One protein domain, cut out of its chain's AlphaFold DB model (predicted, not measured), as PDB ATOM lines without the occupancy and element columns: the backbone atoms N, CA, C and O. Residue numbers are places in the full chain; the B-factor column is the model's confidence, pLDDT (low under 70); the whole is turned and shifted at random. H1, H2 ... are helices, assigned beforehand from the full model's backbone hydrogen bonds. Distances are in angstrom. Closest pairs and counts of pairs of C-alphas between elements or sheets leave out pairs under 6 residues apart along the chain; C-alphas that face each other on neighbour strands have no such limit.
ATOM      1  N   LEU A 131     162.017 235.884 139.676       43.97
ATOM      2  CA  LEU A 131     162.357 234.947 140.759       43.97
ATOM      3  C   LEU A 131     161.785 233.524 140.586       43.97
ATOM      4  O   LEU A 131     162.330 232.591 141.166       43.97
ATOM      5  N   VAL A 132     160.703 233.341 139.813       49.88
ATOM      6  CA  VAL A 132     160.062 232.022 139.613       49.88
ATOM      7  C   VAL A 132     160.873 231.142 138.660       49.88
ATOM      8  O   VAL A 132     160.976 229.937 138.872       49.88
ATOM      9  N   GLY A 133     161.454 231.750 137.623       51.84
ATOM     10  CA  GLY A 133     162.352 231.057 136.703       51.84
ATOM     11  C   GLY A 133     163.655 230.682 137.396       51.84
ATOM     12  O   GLY A 133     164.064 229.535 137.331       51.84
ATOM     13  N   HIS A 134     164.262 231.600 138.145       55.78
ATOM     14  CA  HIS A 134     165.528 231.305 138.820       55.78
ATOM     15  C   HIS A 134     165.410 230.122 139.796       55.78
ATOM     16  O   HIS A 134     166.145 229.151 139.653       55.78
ATOM     17  N   SER A 135     164.405 230.107 140.685       63.94
ATOM     18  CA  SER A 135     164.311 229.028 141.677       63.94
ATOM     19  C   SER A 135     164.028 227.654 141.068       63.94
ATOM     20  O   SER A 135     164.604 226.671 141.515       63.94
ATOM     21  N   LEU A 136     163.169 227.532 140.051       68.62
ATOM     22  CA  LEU A 136     162.859 226.214 139.482       68.62
ATOM     23  C   LEU A 136     164.033 225.618 138.696       68.62
ATOM     24  O   LEU A 136     164.203 224.400 138.706       68.62
ATOM     25  N   PHE A 137     164.831 226.455 138.036       68.31
ATOM     26  CA  PHE A 137     166.000 226.010 137.279       68.31
ATOM     27  C   PHE A 137     167.148 225.626 138.220       68.31
ATOM     28  O   PHE A 137     167.732 224.558 138.042       68.31
ATOM     29  N   ASP A 138     167.377 226.407 139.281       70.00
ATOM     30  CA  ASP A 138     168.351 226.075 140.325       70.00
ATOM     31  C   ASP A 138     167.986 224.750 141.008       70.00
ATOM     32  O   ASP A 138     168.823 223.867 141.174       70.00
ATOM     33  N   LEU A 139     166.709 224.546 141.343       70.12
ATOM     34  CA  LEU A 139     166.245 223.311 141.983       70.12
ATOM     35  C   LEU A 139     166.297 222.097 141.050       70.12
ATOM     36  O   LEU A 139     166.469 220.971 141.522       70.12
ATOM     37  N   ALA A 140     166.171 222.302 139.736       72.25
ATOM     38  CA  ALA A 140     166.315 221.227 138.766       72.25
ATOM     39  C   ALA A 140     167.751 220.671 138.739       72.25
ATOM     40  O   ALA A 140     167.902 219.476 138.493       72.25
ATOM     41  N   THR A 141     168.779 221.480 139.040       71.62
ATOM     42  CA  THR A 141     170.187 221.021 139.056       71.62
ATOM     43  C   THR A 141     170.501 219.995 140.125       71.62
ATOM     44  O   THR A 141     171.423 219.200 139.978       71.62
ATOM     45  N   VAL A 142     169.712 219.974 141.198       72.81
ATOM     46  CA  VAL A 142     169.879 219.015 142.294       72.81
ATOM     47  C   VAL A 142     169.440 217.607 141.866       72.81
ATOM     48  O   VAL A 142     169.728 216.627 142.551       72.81
ATOM     49  N   GLN A 143     168.724 217.482 140.744       80.31
ATOM     50  CA  GLN A 143     168.160 216.218 140.289       80.31
ATOM     51  C   GLN A 143     169.047 215.518 139.254       80.31
ATOM     52  O   GLN A 143     169.594 216.165 138.366       80.31
ATOM     53  N   PRO A 144     169.119 214.174 139.281       75.50
ATOM     54  CA  PRO A 144     169.925 213.406 138.329       75.50
ATOM     55  C   PRO A 144     169.395 213.462 136.885       75.50
ATOM     56  O   PRO A 144     170.086 213.058 135.959       75.50
ATOM     57  N   ASP A 145     168.158 213.919 136.679       81.69
ATOM     58  CA  ASP A 145     167.526 214.112 135.370       81.69
ATOM     59  C   ASP A 145     167.458 215.596 134.960       81.69
ATOM     60  O   ASP A 145     166.542 215.994 134.229       81.69
ATOM     61  N   PHE A 146     168.421 216.403 135.428       83.31
ATOM     62  CA  PHE A 146     168.482 217.851 135.227       83.31
ATOM     63  C   PHE A 146     168.304 218.266 133.761       83.31
ATOM     64  O   PHE A 146     167.363 219.008 133.476       83.31
ATOM     65  N   GLU A 147     169.095 217.733 132.821       85.06
ATOM     66  CA  GLU A 147     168.959 218.034 131.384       85.06
ATOM     67  C   GLU A 147     167.505 217.902 130.891       85.06
ATOM     68  O   GLU A 147     166.965 218.779 130.213       85.06
ATOM     69  N   ARG A 148     166.819 216.811 131.253       86.38
ATOM     70  CA  ARG A 148     165.453 216.548 130.777       86.38
ATOM     71  C   ARG A 148     164.431 217.501 131.390       86.38
ATOM     72  O   ARG A 148     163.450 217.849 130.723       86.38
ATOM     73  N   ARG A 149     164.634 217.904 132.648       83.62
ATOM     74  CA  ARG A 149     163.810 218.924 133.318       83.62
ATOM     75  C   ARG A 149     164.035 220.288 132.699       83.62
ATOM     76  O   ARG A 149     163.065 220.984 132.425       83.62
ATOM     77  N   LEU A 150     165.290 220.625 132.433       83.25
ATOM     78  CA  LEU A 150     165.687 221.876 131.813       83.25
ATOM     79  C   LEU A 150     165.077 222.022 130.419       83.25
ATOM     80  O   LEU A 150     164.421 223.025 130.151       83.25
ATOM     81  N   ARG A 151     165.182 220.984 129.577       85.69
ATOM     82  CA  ARG A 151     164.513 220.924 128.267       85.69
ATOM     83  C   ARG A 151     163.016 221.199 128.394       85.69
ATOM     84  O   ARG A 151     162.485 222.063 127.708       85.69
ATOM     85  N   TYR A 152     162.337 220.516 129.319       82.06
ATOM     86  CA  TYR A 152     160.907 220.735 129.547       82.06
ATOM     87  C   TYR A 152     160.598 222.165 130.017       82.06
ATOM     88  O   TYR A 152     159.642 222.772 129.533       82.06
ATOM     89  N   LEU A 153     161.382 222.709 130.949       80.25
ATOM     90  CA  LEU A 153     161.191 224.061 131.466       80.25
ATOM     91  C   LEU A 153     161.378 225.104 130.363       80.25
ATOM     92  O   LEU A 153     160.512 225.960 130.197       80.25
ATOM     93  N   VAL A 154     162.439 224.995 129.562       80.50
ATOM     94  CA  VAL A 154     162.700 225.901 128.438       80.50
ATOM     95  C   VAL A 154     161.602 225.805 127.380       80.50
ATOM     96  O   VAL A 154     161.076 226.839 126.973       80.50
ATOM     97  N   SER A 155     161.178 224.599 126.985       79.94
ATOM     98  CA  SER A 155     160.104 224.435 125.993       79.94
ATOM     99  C   SER A 155     158.766 225.035 126.442       79.94
ATOM    100  O   SER A 155     157.981 225.463 125.602       79.94
ATOM    101  N   ASN A 156     158.482 225.064 127.749       71.19
ATOM    102  CA  ASN A 156     157.180 225.500 128.267       71.19
ATOM    103  C   ASN A 156     157.155 226.928 128.823       71.19
ATOM    104  O   ASN A 156     156.092 227.552 128.820       71.19
ATOM    105  N   HIS A 157     158.282 227.435 129.319       68.44
ATOM    106  CA  HIS A 157     158.386 228.758 129.943       68.44
ATOM    107  C   HIS A 157     159.245 229.744 129.140       68.44
ATOM    108  O   HIS A 157     159.201 230.940 129.422       68.44
ATOM    109  N   GLY A 158     159.963 229.264 128.121       67.44
ATOM    110  CA  GLY A 158     160.925 230.042 127.349       67.44
ATOM    111  C   GLY A 158     162.268 230.190 128.069       67.44
ATOM    112  O   GLY A 158     162.340 230.267 129.296       67.44
ATOM    113  N   ALA A 159     163.349 230.255 127.293       60.88
ATOM    114  CA  ALA A 159     164.685 230.584 127.782       60.88
ATOM    115  C   ALA A 159     164.861 232.109 127.817       60.88
ATOM    116  O   ALA A 159     165.546 232.690 126.981       60.88
ATOM    117  N   GLY A 160     164.204 232.793 128.760       68.56
ATOM    118  CA  GLY A 160     164.528 234.202 129.004       68.56
ATOM    119  C   GLY A 160     166.018 234.337 129.339       68.56
ATOM    120  O   GLY A 160     166.524 233.534 130.121       68.56
ATOM    121  N   ALA A 161     166.714 235.333 128.778       64.75
ATOM    122  CA  ALA A 161     168.179 235.446 128.850       64.75
ATOM    123  C   ALA A 161     168.744 235.301 130.279       64.75
ATOM    124  O   ALA A 161     169.672 234.530 130.502       64.75
ATOM    125  N   ALA A 162     168.118 235.948 131.269       65.12
ATOM    126  CA  ALA A 162     168.532 235.852 132.671       65.12
ATOM    127  C   ALA A 162     168.362 234.438 133.263       65.12
ATOM    128  O   ALA A 162     169.220 233.957 134.000       65.12
ATOM    129  N   VAL A 163     167.261 233.758 132.936       69.12
ATOM    130  CA  VAL A 163     166.979 232.398 133.421       69.12
ATOM    131  C   VAL A 163     167.926 231.399 132.764       69.12
ATOM    132  O   VAL A 163     168.442 230.504 133.424       69.12
ATOM    133  N   ALA A 164     168.199 231.590 131.476       73.88
ATOM    134  CA  ALA A 164     169.111 230.753 130.720       73.88
ATOM    135  C   ALA A 164     170.562 230.900 131.215       73.88
ATOM    136  O   ALA A 164     171.271 229.904 131.349       73.88
ATOM    137  N   GLN A 165     170.980 232.112 131.589       77.38
ATOM    138  CA  GLN A 165     172.303 232.365 132.165       77.38
ATOM    139  C   GLN A 165     172.468 231.730 133.556       77.38
ATOM    140  O   GLN A 165     173.470 231.063 133.806       77.38
ATOM    141  N   ALA A 166     171.460 231.843 134.429       77.50
ATOM    142  CA  ALA A 166     171.460 231.151 135.722       77.50
ATOM    143  C   ALA A 166     171.503 229.622 135.552       77.50
ATOM    144  O   ALA A 166     172.301 228.943 136.195       77.50
ATOM    145  N   ALA A 167     170.718 229.083 134.615       81.38
ATOM    146  CA  ALA A 167     170.726 227.660 134.294       81.38
ATOM    147  C   ALA A 167     172.080 227.179 133.749       81.38
ATOM    148  O   ALA A 167     172.477 226.051 134.025       81.38
ATOM    149  N   THR A 168     172.790 228.032 133.004       86.62
ATOM    150  CA  THR A 168     174.126 227.736 132.463       86.62
ATOM    151  C   THR A 168     175.136 227.598 133.593       86.62
ATOM    152  O   THR A 168     175.830 226.587 133.673       86.62
ATOM    153  N   LEU A 169     175.159 228.561 134.518       86.00
ATOM    154  CA  LEU A 169     176.015 228.499 135.699       86.00
ATOM    155  C   LEU A 169     175.714 227.251 136.540       86.00
ATOM    156  O   LEU A 169     176.623 226.543 136.969       86.00
ATOM    157  N   ALA A 170     174.436 226.946 136.737       83.25
ATOM    158  CA  ALA A 170     174.025 225.815 137.546       83.25
ATOM    159  C   ALA A 170     174.374 224.463 136.874       83.25
ATOM    160  O   ALA A 170     174.859 223.554 137.550       83.25
ATOM    161  N   ALA A 171     174.231 224.349 135.545       86.62
ATOM    162  CA  ALA A 171     174.693 223.193 134.763       86.62
ATOM    163  C   ALA A 171     176.201 222.971 134.908       86.62
ATOM    164  O   ALA A 171     176.660 221.843 135.093       86.62
ATOM    165  N   VAL A 172     176.961 224.066 134.871       87.50
ATOM    166  CA  VAL A 172     178.407 224.047 135.052       87.50
ATOM    167  C   VAL A 172     178.784 223.570 136.449       87.50
ATOM    168  O   VAL A 172     179.562 222.629 136.562       87.50
ATOM    169  N   CYS A 173     178.220 224.159 137.504       83.19
ATOM    170  CA  CYS A 173     178.528 223.760 138.879       83.19
ATOM    171  C   CYS A 173     178.138 222.302 139.164       83.19
ATOM    172  O   CYS A 173     178.812 221.636 139.950       83.19
ATOM    173  N   ALA A 174     177.081 221.803 138.514       83.19
ATOM    174  CA  ALA A 174     176.640 220.413 138.607       83.19
ATOM    175  C   ALA A 174     177.481 219.433 137.766       83.19
ATOM    176  O   ALA A 174     177.389 218.226 137.984       83.19
ATOM    177  N   GLY A 175     178.288 219.921 136.818       87.75
ATOM    178  CA  GLY A 175     179.049 219.069 135.902       87.75
ATOM    179  C   GLY A 175     178.210 218.429 134.785       87.75
ATOM    180  O   GLY A 175     178.661 217.469 134.160       87.75
ATOM    181  N   ASP A 176     176.991 218.917 134.525       89.12
ATOM    182  CA  ASP A 176     176.076 218.328 133.536       89.12
ATOM    183  C   ASP A 176     176.347 218.883 132.126       89.12
ATOM    184  O   ASP A 176     175.785 219.892 131.688       89.12
ATOM    185  N   VAL A 177     177.220 218.186 131.395       91.12
ATOM    186  CA  VAL A 177     177.584 218.512 130.006       91.12
ATOM    187  C   VAL A 177     176.380 218.436 129.058       91.12
ATOM    188  O   VAL A 177     176.311 219.205 128.101       91.12
ATOM    189  N   GLY A 178     175.415 217.543 129.308       89.88
ATOM    190  CA  GLY A 178     174.221 217.401 128.470       89.88
ATOM    191  C   GLY A 178     173.316 218.625 128.573       89.88
ATOM    192  O   GLY A 178     172.908 219.194 127.556       89.88
ATOM    193  N   ALA A 179     173.070 219.084 129.801       89.25
ATOM    194  CA  ALA A 179     172.326 220.311 130.061       89.25
ATOM    195  C   ALA A 179     173.040 221.551 129.508       89.25
ATOM    196  O   ALA A 179     172.401 222.403 128.890       89.25
ATOM    197  N   LEU A 180     174.363 221.632 129.676       90.81
ATOM    198  CA  LEU A 180     175.156 222.736 129.143       90.81
ATOM    199  C   LEU A 180     175.109 222.777 127.610       90.81
ATOM    200  O   LEU A 180     174.860 223.829 127.027       90.81
ATOM    201  N   ARG A 181     175.260 221.625 126.948       92.25
ATOM    202  CA  ARG A 181     175.131 221.508 125.492       92.25
ATOM    203  C   ARG A 181     173.760 221.968 125.008       92.25
ATOM    204  O   ARG A 181     173.686 222.724 124.048       92.25
ATOM    205  N   PHE A 182     172.687 221.555 125.680       89.75
ATOM    206  CA  PHE A 182     171.332 222.000 125.356       89.75
ATOM    207  C   PHE A 182     171.189 223.532 125.438       89.75
ATOM    208  O   PHE A 182     170.617 224.150 124.540       89.75
ATOM    209  N   LEU A 183     171.733 224.160 126.483       89.38
ATOM    210  CA  LEU A 183     171.660 225.615 126.655       89.38
ATOM    211  C   LEU A 183     172.463 226.379 125.597       89.38
ATOM    212  O   LEU A 183     171.974 227.371 125.058       89.38
ATOM    213  N   LEU A 184     173.670 225.921 125.274       89.38
ATOM    214  CA  LEU A 184     174.533 226.610 124.314       89.38
ATOM    215  C   LEU A 184     174.085 226.370 122.865       89.38
ATOM    216  O   LEU A 184     173.927 227.324 122.108       89.38
ATOM    217  N   ASP A 185     173.835 225.114 122.484       89.25
ATOM    218  CA  ASP A 185     173.551 224.739 121.091       89.25
ATOM    219  C   ASP A 185     172.094 224.952 120.699       89.25
ATOM    220  O   ASP A 185     171.809 225.472 119.621       89.25
ATOM    221  N   GLU A 186     171.160 224.513 121.544       87.12
ATOM    222  CA  GLU A 186     169.736 224.528 121.198       87.12
ATOM    223  C   GLU A 186     169.060 225.834 121.642       87.12
ATOM    224  O   GLU A 186     168.126 226.290 120.983       87.12
ATOM    225  N   CYS A 187     169.532 226.462 122.728       84.06
ATOM    226  CA  CYS A 187     168.946 227.708 123.241       84.06
ATOM    227  C   CYS A 187     169.726 228.973 122.847       84.06
ATOM    228  O   CYS A 187     169.221 230.073 123.074       84.06
ATOM    229  N   GLY A 188     170.927 228.842 122.268       84.50
ATOM    230  CA  GLY A 188     171.747 229.973 121.822       84.50
ATOM    231  C   GLY A 188     172.234 230.876 122.959       84.50
ATOM    232  O   GLY A 188     172.414 232.077 122.762       84.50
ATOM    233  N   VAL A 189     172.390 230.328 124.165       85.50
ATOM    234  CA  VAL A 189     172.856 231.088 125.330       85.50
ATOM    235  C   VAL A 189     174.356 231.324 125.200       85.50
ATOM    236  O   VAL A 189     175.107 230.399 124.911       85.50
ATOM    237  N   SER A 190     174.811 232.554 125.427       84.56
ATOM    238  CA  SER A 190     176.241 232.858 125.488       84.56
ATOM    239  C   SER A 190     176.819 232.454 126.840       84.56
ATOM    240  O   SER A 190     176.264 232.806 127.886       84.56
ATOM    241  N   LEU A 191     177.963 231.779 126.825       85.38
ATOM    242  CA  LEU A 191     178.694 231.446 128.038       85.38
ATOM    243  C   LEU A 191     179.324 232.712 128.645       85.38
ATOM    244  O   LEU A 191     179.940 233.501 127.931       85.38
ATOM    245  N   SER A 192     179.170 232.920 129.955       84.38
ATOM    246  CA  SER A 192     179.870 233.996 130.666       84.38
ATOM    247  C   SER A 192     181.221 233.521 131.201       84.38
ATOM    248  O   SER A 192     181.374 232.353 131.562       84.38
ATOM    249  N   ASP A 193     182.175 234.442 131.353       79.50
ATOM    250  CA  ASP A 193     183.475 234.157 131.987       79.50
ATOM    251  C   ASP A 193     183.314 233.582 133.405       79.50
ATOM    252  O   ASP A 193     184.092 232.734 133.844       79.50
ATOM    253  N   GLU A 194     182.256 233.991 134.113       81.31
ATOM    254  CA  GLU A 194     181.895 233.458 135.427       81.31
ATOM    255  C   GLU A 194     181.614 231.950 135.382       81.31
ATOM    256  O   GLU A 194     182.076 231.223 136.259       81.31
ATOM    257  N   CYS A 195     180.938 231.454 134.342       83.75
ATOM    258  CA  CYS A 195     180.687 230.022 134.182       83.75
ATOM    259  C   CYS A 195     182.008 229.249 134.058       83.75
ATOM    260  O   CYS A 195     182.199 228.245 134.736       83.75
ATOM    261  N   ILE A 196     182.966 229.743 133.268       83.75
ATOM    262  CA  ILE A 196     184.283 229.097 133.111       83.75
ATOM    263  C   ILE A 196     185.024 229.043 134.451       83.75
ATOM    264  O   ILE A 196     185.563 228.000 134.832       83.75
ATOM    265  N   CYS A 197     185.011 230.150 135.196       78.12
ATOM    266  CA  CYS A 197     185.649 230.228 136.509       78.12
ATOM    267  C   CYS A 197     185.039 229.231 137.499       78.12
ATOM    268  O   CYS A 197     185.761 228.600 138.269       78.12
ATOM    269  N   GLN A 198     183.719 229.065 137.460       81.56
ATOM    270  CA  GLN A 198     182.991 228.173 138.357       81.56
ATOM    271  C   GLN A 198     183.203 226.699 137.989       81.56
ATOM    272  O   GLN A 198     183.420 225.885 138.883       81.56
ATOM    273  N   ALA A 199     183.275 226.355 136.697       81.56
ATOM    274  CA  ALA A 199     183.659 225.009 136.251       81.56
ATOM    275  C   ALA A 199     185.014 224.593 136.843       81.56
ATOM    276  O   ALA A 199     185.157 223.498 137.391       81.56
ATOM    277  N   ALA A 200     185.997 225.496 136.771       75.69
ATOM    278  CA  ALA A 200     187.334 225.269 137.303       75.69
ATOM    279  C   ALA A 200     187.347 225.206 138.837       75.69
ATOM    280  O   ALA A 200     187.937 224.289 139.406       75.69
ATOM    281  N   ALA A 201     186.661 226.133 139.512       72.31
ATOM    282  CA  ALA A 201     186.580 226.162 140.973       72.31
ATOM    283  C   ALA A 201     185.907 224.911 141.559       72.31
ATOM    284  O   ALA A 201     186.257 224.489 142.659       72.31
ATOM    285  N   HIS A 202     184.974 224.303 140.824       76.69
ATOM    286  CA  HIS A 202     184.296 223.072 141.220       76.69
ATOM    287  C   HIS A 202     184.976 221.790 140.705       76.69
ATOM    288  O   HIS A 202     184.492 220.701 141.006       76.69
ATOM    289  N   GLY A 203     186.092 221.886 139.969       81.25
ATOM    290  CA  GLY A 203     186.819 220.721 139.447       81.25
ATOM    291  C   GLY A 203     186.030 219.917 138.408       81.25
ATOM    292  O   GLY A 203     186.132 218.695 138.362       81.25
ATOM    293  N   GLN A 204     185.202 220.585 137.604       87.19
ATOM    294  CA  GLN A 204     184.303 219.942 136.646       87.19
ATOM    295  C   GLN A 204     185.025 219.659 135.321       87.19
ATOM    296  O   GLN A 204     184.773 220.304 134.302       87.19
ATOM    297  N   ASP A 205     185.944 218.691 135.333       83.00
ATOM    298  CA  ASP A 205     186.844 218.407 134.204       83.00
ATOM    299  C   ASP A 205     186.089 218.082 132.904       83.00
ATOM    300  O   ASP A 205     186.444 218.592 131.845       83.00
ATOM    301  N   ALA A 206     184.985 217.331 132.982       86.44
ATOM    302  CA  ALA A 206     184.151 217.010 131.820       86.44
ATOM    303  C   ALA A 206     183.530 218.261 131.165       86.44
ATOM    304  O   ALA A 206     183.428 218.342 129.940       86.44
ATOM    305  N   VAL A 207     183.147 219.259 131.970       89.81
ATOM    306  CA  VAL A 207     182.638 220.546 131.475       89.81
ATOM    307  C   VAL A 207     183.759 221.338 130.812       89.81
ATOM    308  O   VAL A 207     183.570 221.869 129.721       89.81
ATOM    309  N   LEU A 208     184.942 221.384 131.424       86.06
ATOM    310  CA  LEU A 208     186.099 222.074 130.853       86.06
ATOM    311  C   LEU A 208     186.560 221.427 129.538       86.06
ATOM    312  O   LEU A 208     186.855 222.136 128.578       86.06
ATOM    313  N   GLU A 209     186.588 220.098 129.449       87.12
ATOM    314  CA  GLU A 209     186.899 219.390 128.203       87.12
ATOM    315  C   GLU A 209     185.859 219.654 127.115       87.12
ATOM    316  O   GLU A 209     186.224 219.908 125.963       87.12
ATOM    317  N   PHE A 210     184.575 219.670 127.476       90.75
ATOM    318  CA  PHE A 210     183.504 220.035 126.557       90.75
ATOM    319  C   PHE A 210     183.678 221.465 126.020       90.75
ATOM    320  O   PHE A 210     183.673 221.666 124.806       90.75
ATOM    321  N   LEU A 211     183.912 222.447 126.898       89.12
ATOM    322  CA  LEU A 211     184.151 223.840 126.501       89.12
ATOM    323  C   LEU A 211     185.430 223.993 125.662       89.12
ATOM    324  O   LEU A 211     185.464 224.790 124.722       89.12
ATOM    325  N   ARG A 212     186.469 223.191 125.939       85.12
ATOM    326  CA  ARG A 212     187.690 223.138 125.122       85.12
ATOM    327  C   ARG A 212     187.392 222.669 123.706       85.12
ATOM    328  O   ARG A 212     187.847 223.301 122.758       85.12
ATOM    329  N   GLY A 213     186.650 221.571 123.563       85.81
ATOM    330  CA  GLY A 213     186.297 221.006 122.259       85.81
ATOM    331  C   GLY A 213     185.514 221.981 121.378       85.81
ATOM    332  O   GLY A 213     185.589 221.898 120.155       85.81
ATOM    333  N   ARG A 214     184.811 222.937 121.995       86.38
ATOM    334  CA  ARG A 214     184.083 224.013 121.312       86.38
ATOM    335  C   ARG A 214     184.928 225.240 120.971       86.38
ATOM    336  O   ARG A 214     184.456 226.108 120.249       86.38
ATOM    337  N   GLY A 215     186.148 225.341 121.498       83.88
ATOM    338  CA  GLY A 215     186.959 226.558 121.395       83.88
ATOM    339  C   GLY A 215     186.419 227.732 122.222       83.88
ATOM    340  O   GLY A 215     186.828 228.866 121.994       83.88
ATOM    341  N   GLU A 216     185.514 227.473 123.172       80.69
ATOM    342  CA  GLU A 216     184.932 228.493 124.061       80.69
ATOM    343  C   GLU A 216     185.772 228.724 125.321       80.69
ATOM    344  O   GLU A 216     185.587 229.717 126.021       80.69
ATOM    345  N   LEU A 217     186.733 227.841 125.609       71.69
ATOM    346  CA  LEU A 217     187.761 228.175 126.585       71.69
ATOM    347  C   LEU A 217     188.670 229.255 125.994       71.69
ATOM    348  O   LEU A 217     189.244 229.028 124.920       71.69
ATOM    349  N   PRO A 218     188.879 230.383 126.696       57.69
ATOM    350  CA  PRO A 218     189.892 231.332 126.289       57.69
ATOM    351  C   PRO A 218     191.215 230.575 126.187       57.69
ATOM    352  O   PRO A 218     191.743 230.047 127.165       57.69
ATOM    353  N   SER A 219     191.766 230.528 124.975       44.53
ATOM    354  CA  SER A 219     193.107 229.994 124.691       44.53
ATOM    355  C   SER A 219     194.212 230.905 125.249       44.53
ATOM    356  O   SER A 219     195.385 230.775 124.899       44.53
ATOM    357  N   CYS A 220     193.822 231.855 126.092       34.34
ATOM    358  CA  CYS A 220     194.591 232.986 126.536       34.34
ATOM    359  C   CYS A 220     194.921 232.780 128.015       34.34
ATOM    360  O   CYS A 220     194.057 232.868 128.885       34.34
ATOM    361  N   SER A 221     196.208 232.608 128.302       39.66
ATOM    362  CA  SER A 221     196.767 233.278 129.475       39.66
ATOM    363  C   SER A 221     196.418 234.773 129.386       39.66
ATOM    364  O   SER A 221     196.338 235.322 128.282       39.66
ATOM    365  N   CYS A 222     196.246 235.436 130.529       35.69
ATOM    366  CA  CYS A 222     196.032 236.883 130.654       35.69
ATOM    367  C   CYS A 222     197.053 237.730 129.850       35.69
ATOM    368  O   CYS A 222     196.802 238.902 129.591       35.69
TER     369      CYS A 222
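This is residues 131 to 222 of the 445 residues of an uncharacterized protein of Chlamydomonas incerta (UniProt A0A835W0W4). Three helical hairpins stand side by side in a row, H1 with H2, H3 with H4 in the middle, and H5 with H6, making two layers: H1, H3 and H5 in one, H2, H4 and H6 in the other. An unnamed tail, residues 214 to 222, follows H6. The printed part has 92 residues, with six named helices in the order H1 to H6 and no named strand; the class is all helix. It is compact, with a radius of gyration of the C-alphas of 12.5 A, and elongated, spanning 39 by 23 by 21 A.

H1, residues 131 to 141, begins with C-alpha 131 at (162.357, 234.947, 140.759) and is 16.1 A long. H2 is residues 146 to 157, 15.8 A. H3, the longest, is residues 161 to 174, 19.8 A. H4 is residues 177 to 186, H5 193 to 201. H6, residues 205 to 213, ends with C-alpha 213 at (186.297, 221.006, 122.259).

H1 to H4 form an up and down bundle, each running against the one before. H1 and H3 touch at His 134 and Val 163, closest C-alphas 5.7 A, the same way at a shallow tilt of 24 degrees. H2 touches H4 with residues 146 to 151 alone, closest C-alphas Glu 147 and Ala 179, 4.3 A. H3 touches H5 with residues 168 to 173 alone, closest C-alphas Leu 169 and Cys 195, 5.1 A. H4 and H6 only just touch, with 3 pairs of C-alphas within 8 A, the closest those of Val 177 and Val 207, 5.6 A. In the hairpin of H5 and H6 the tilt is steep, 41 degrees. H1 and H6 are apart. In H1 to H6 every O i to N i+4 pair is within hydrogen-bond range.

The two C-alphas farthest apart, of Asn 156 and Cys 222, are 40.6 A apart. The printed part has no cut and no long link. Confidence is under 70 at residues 131 to 137, 157 to 163 and 218 to 222.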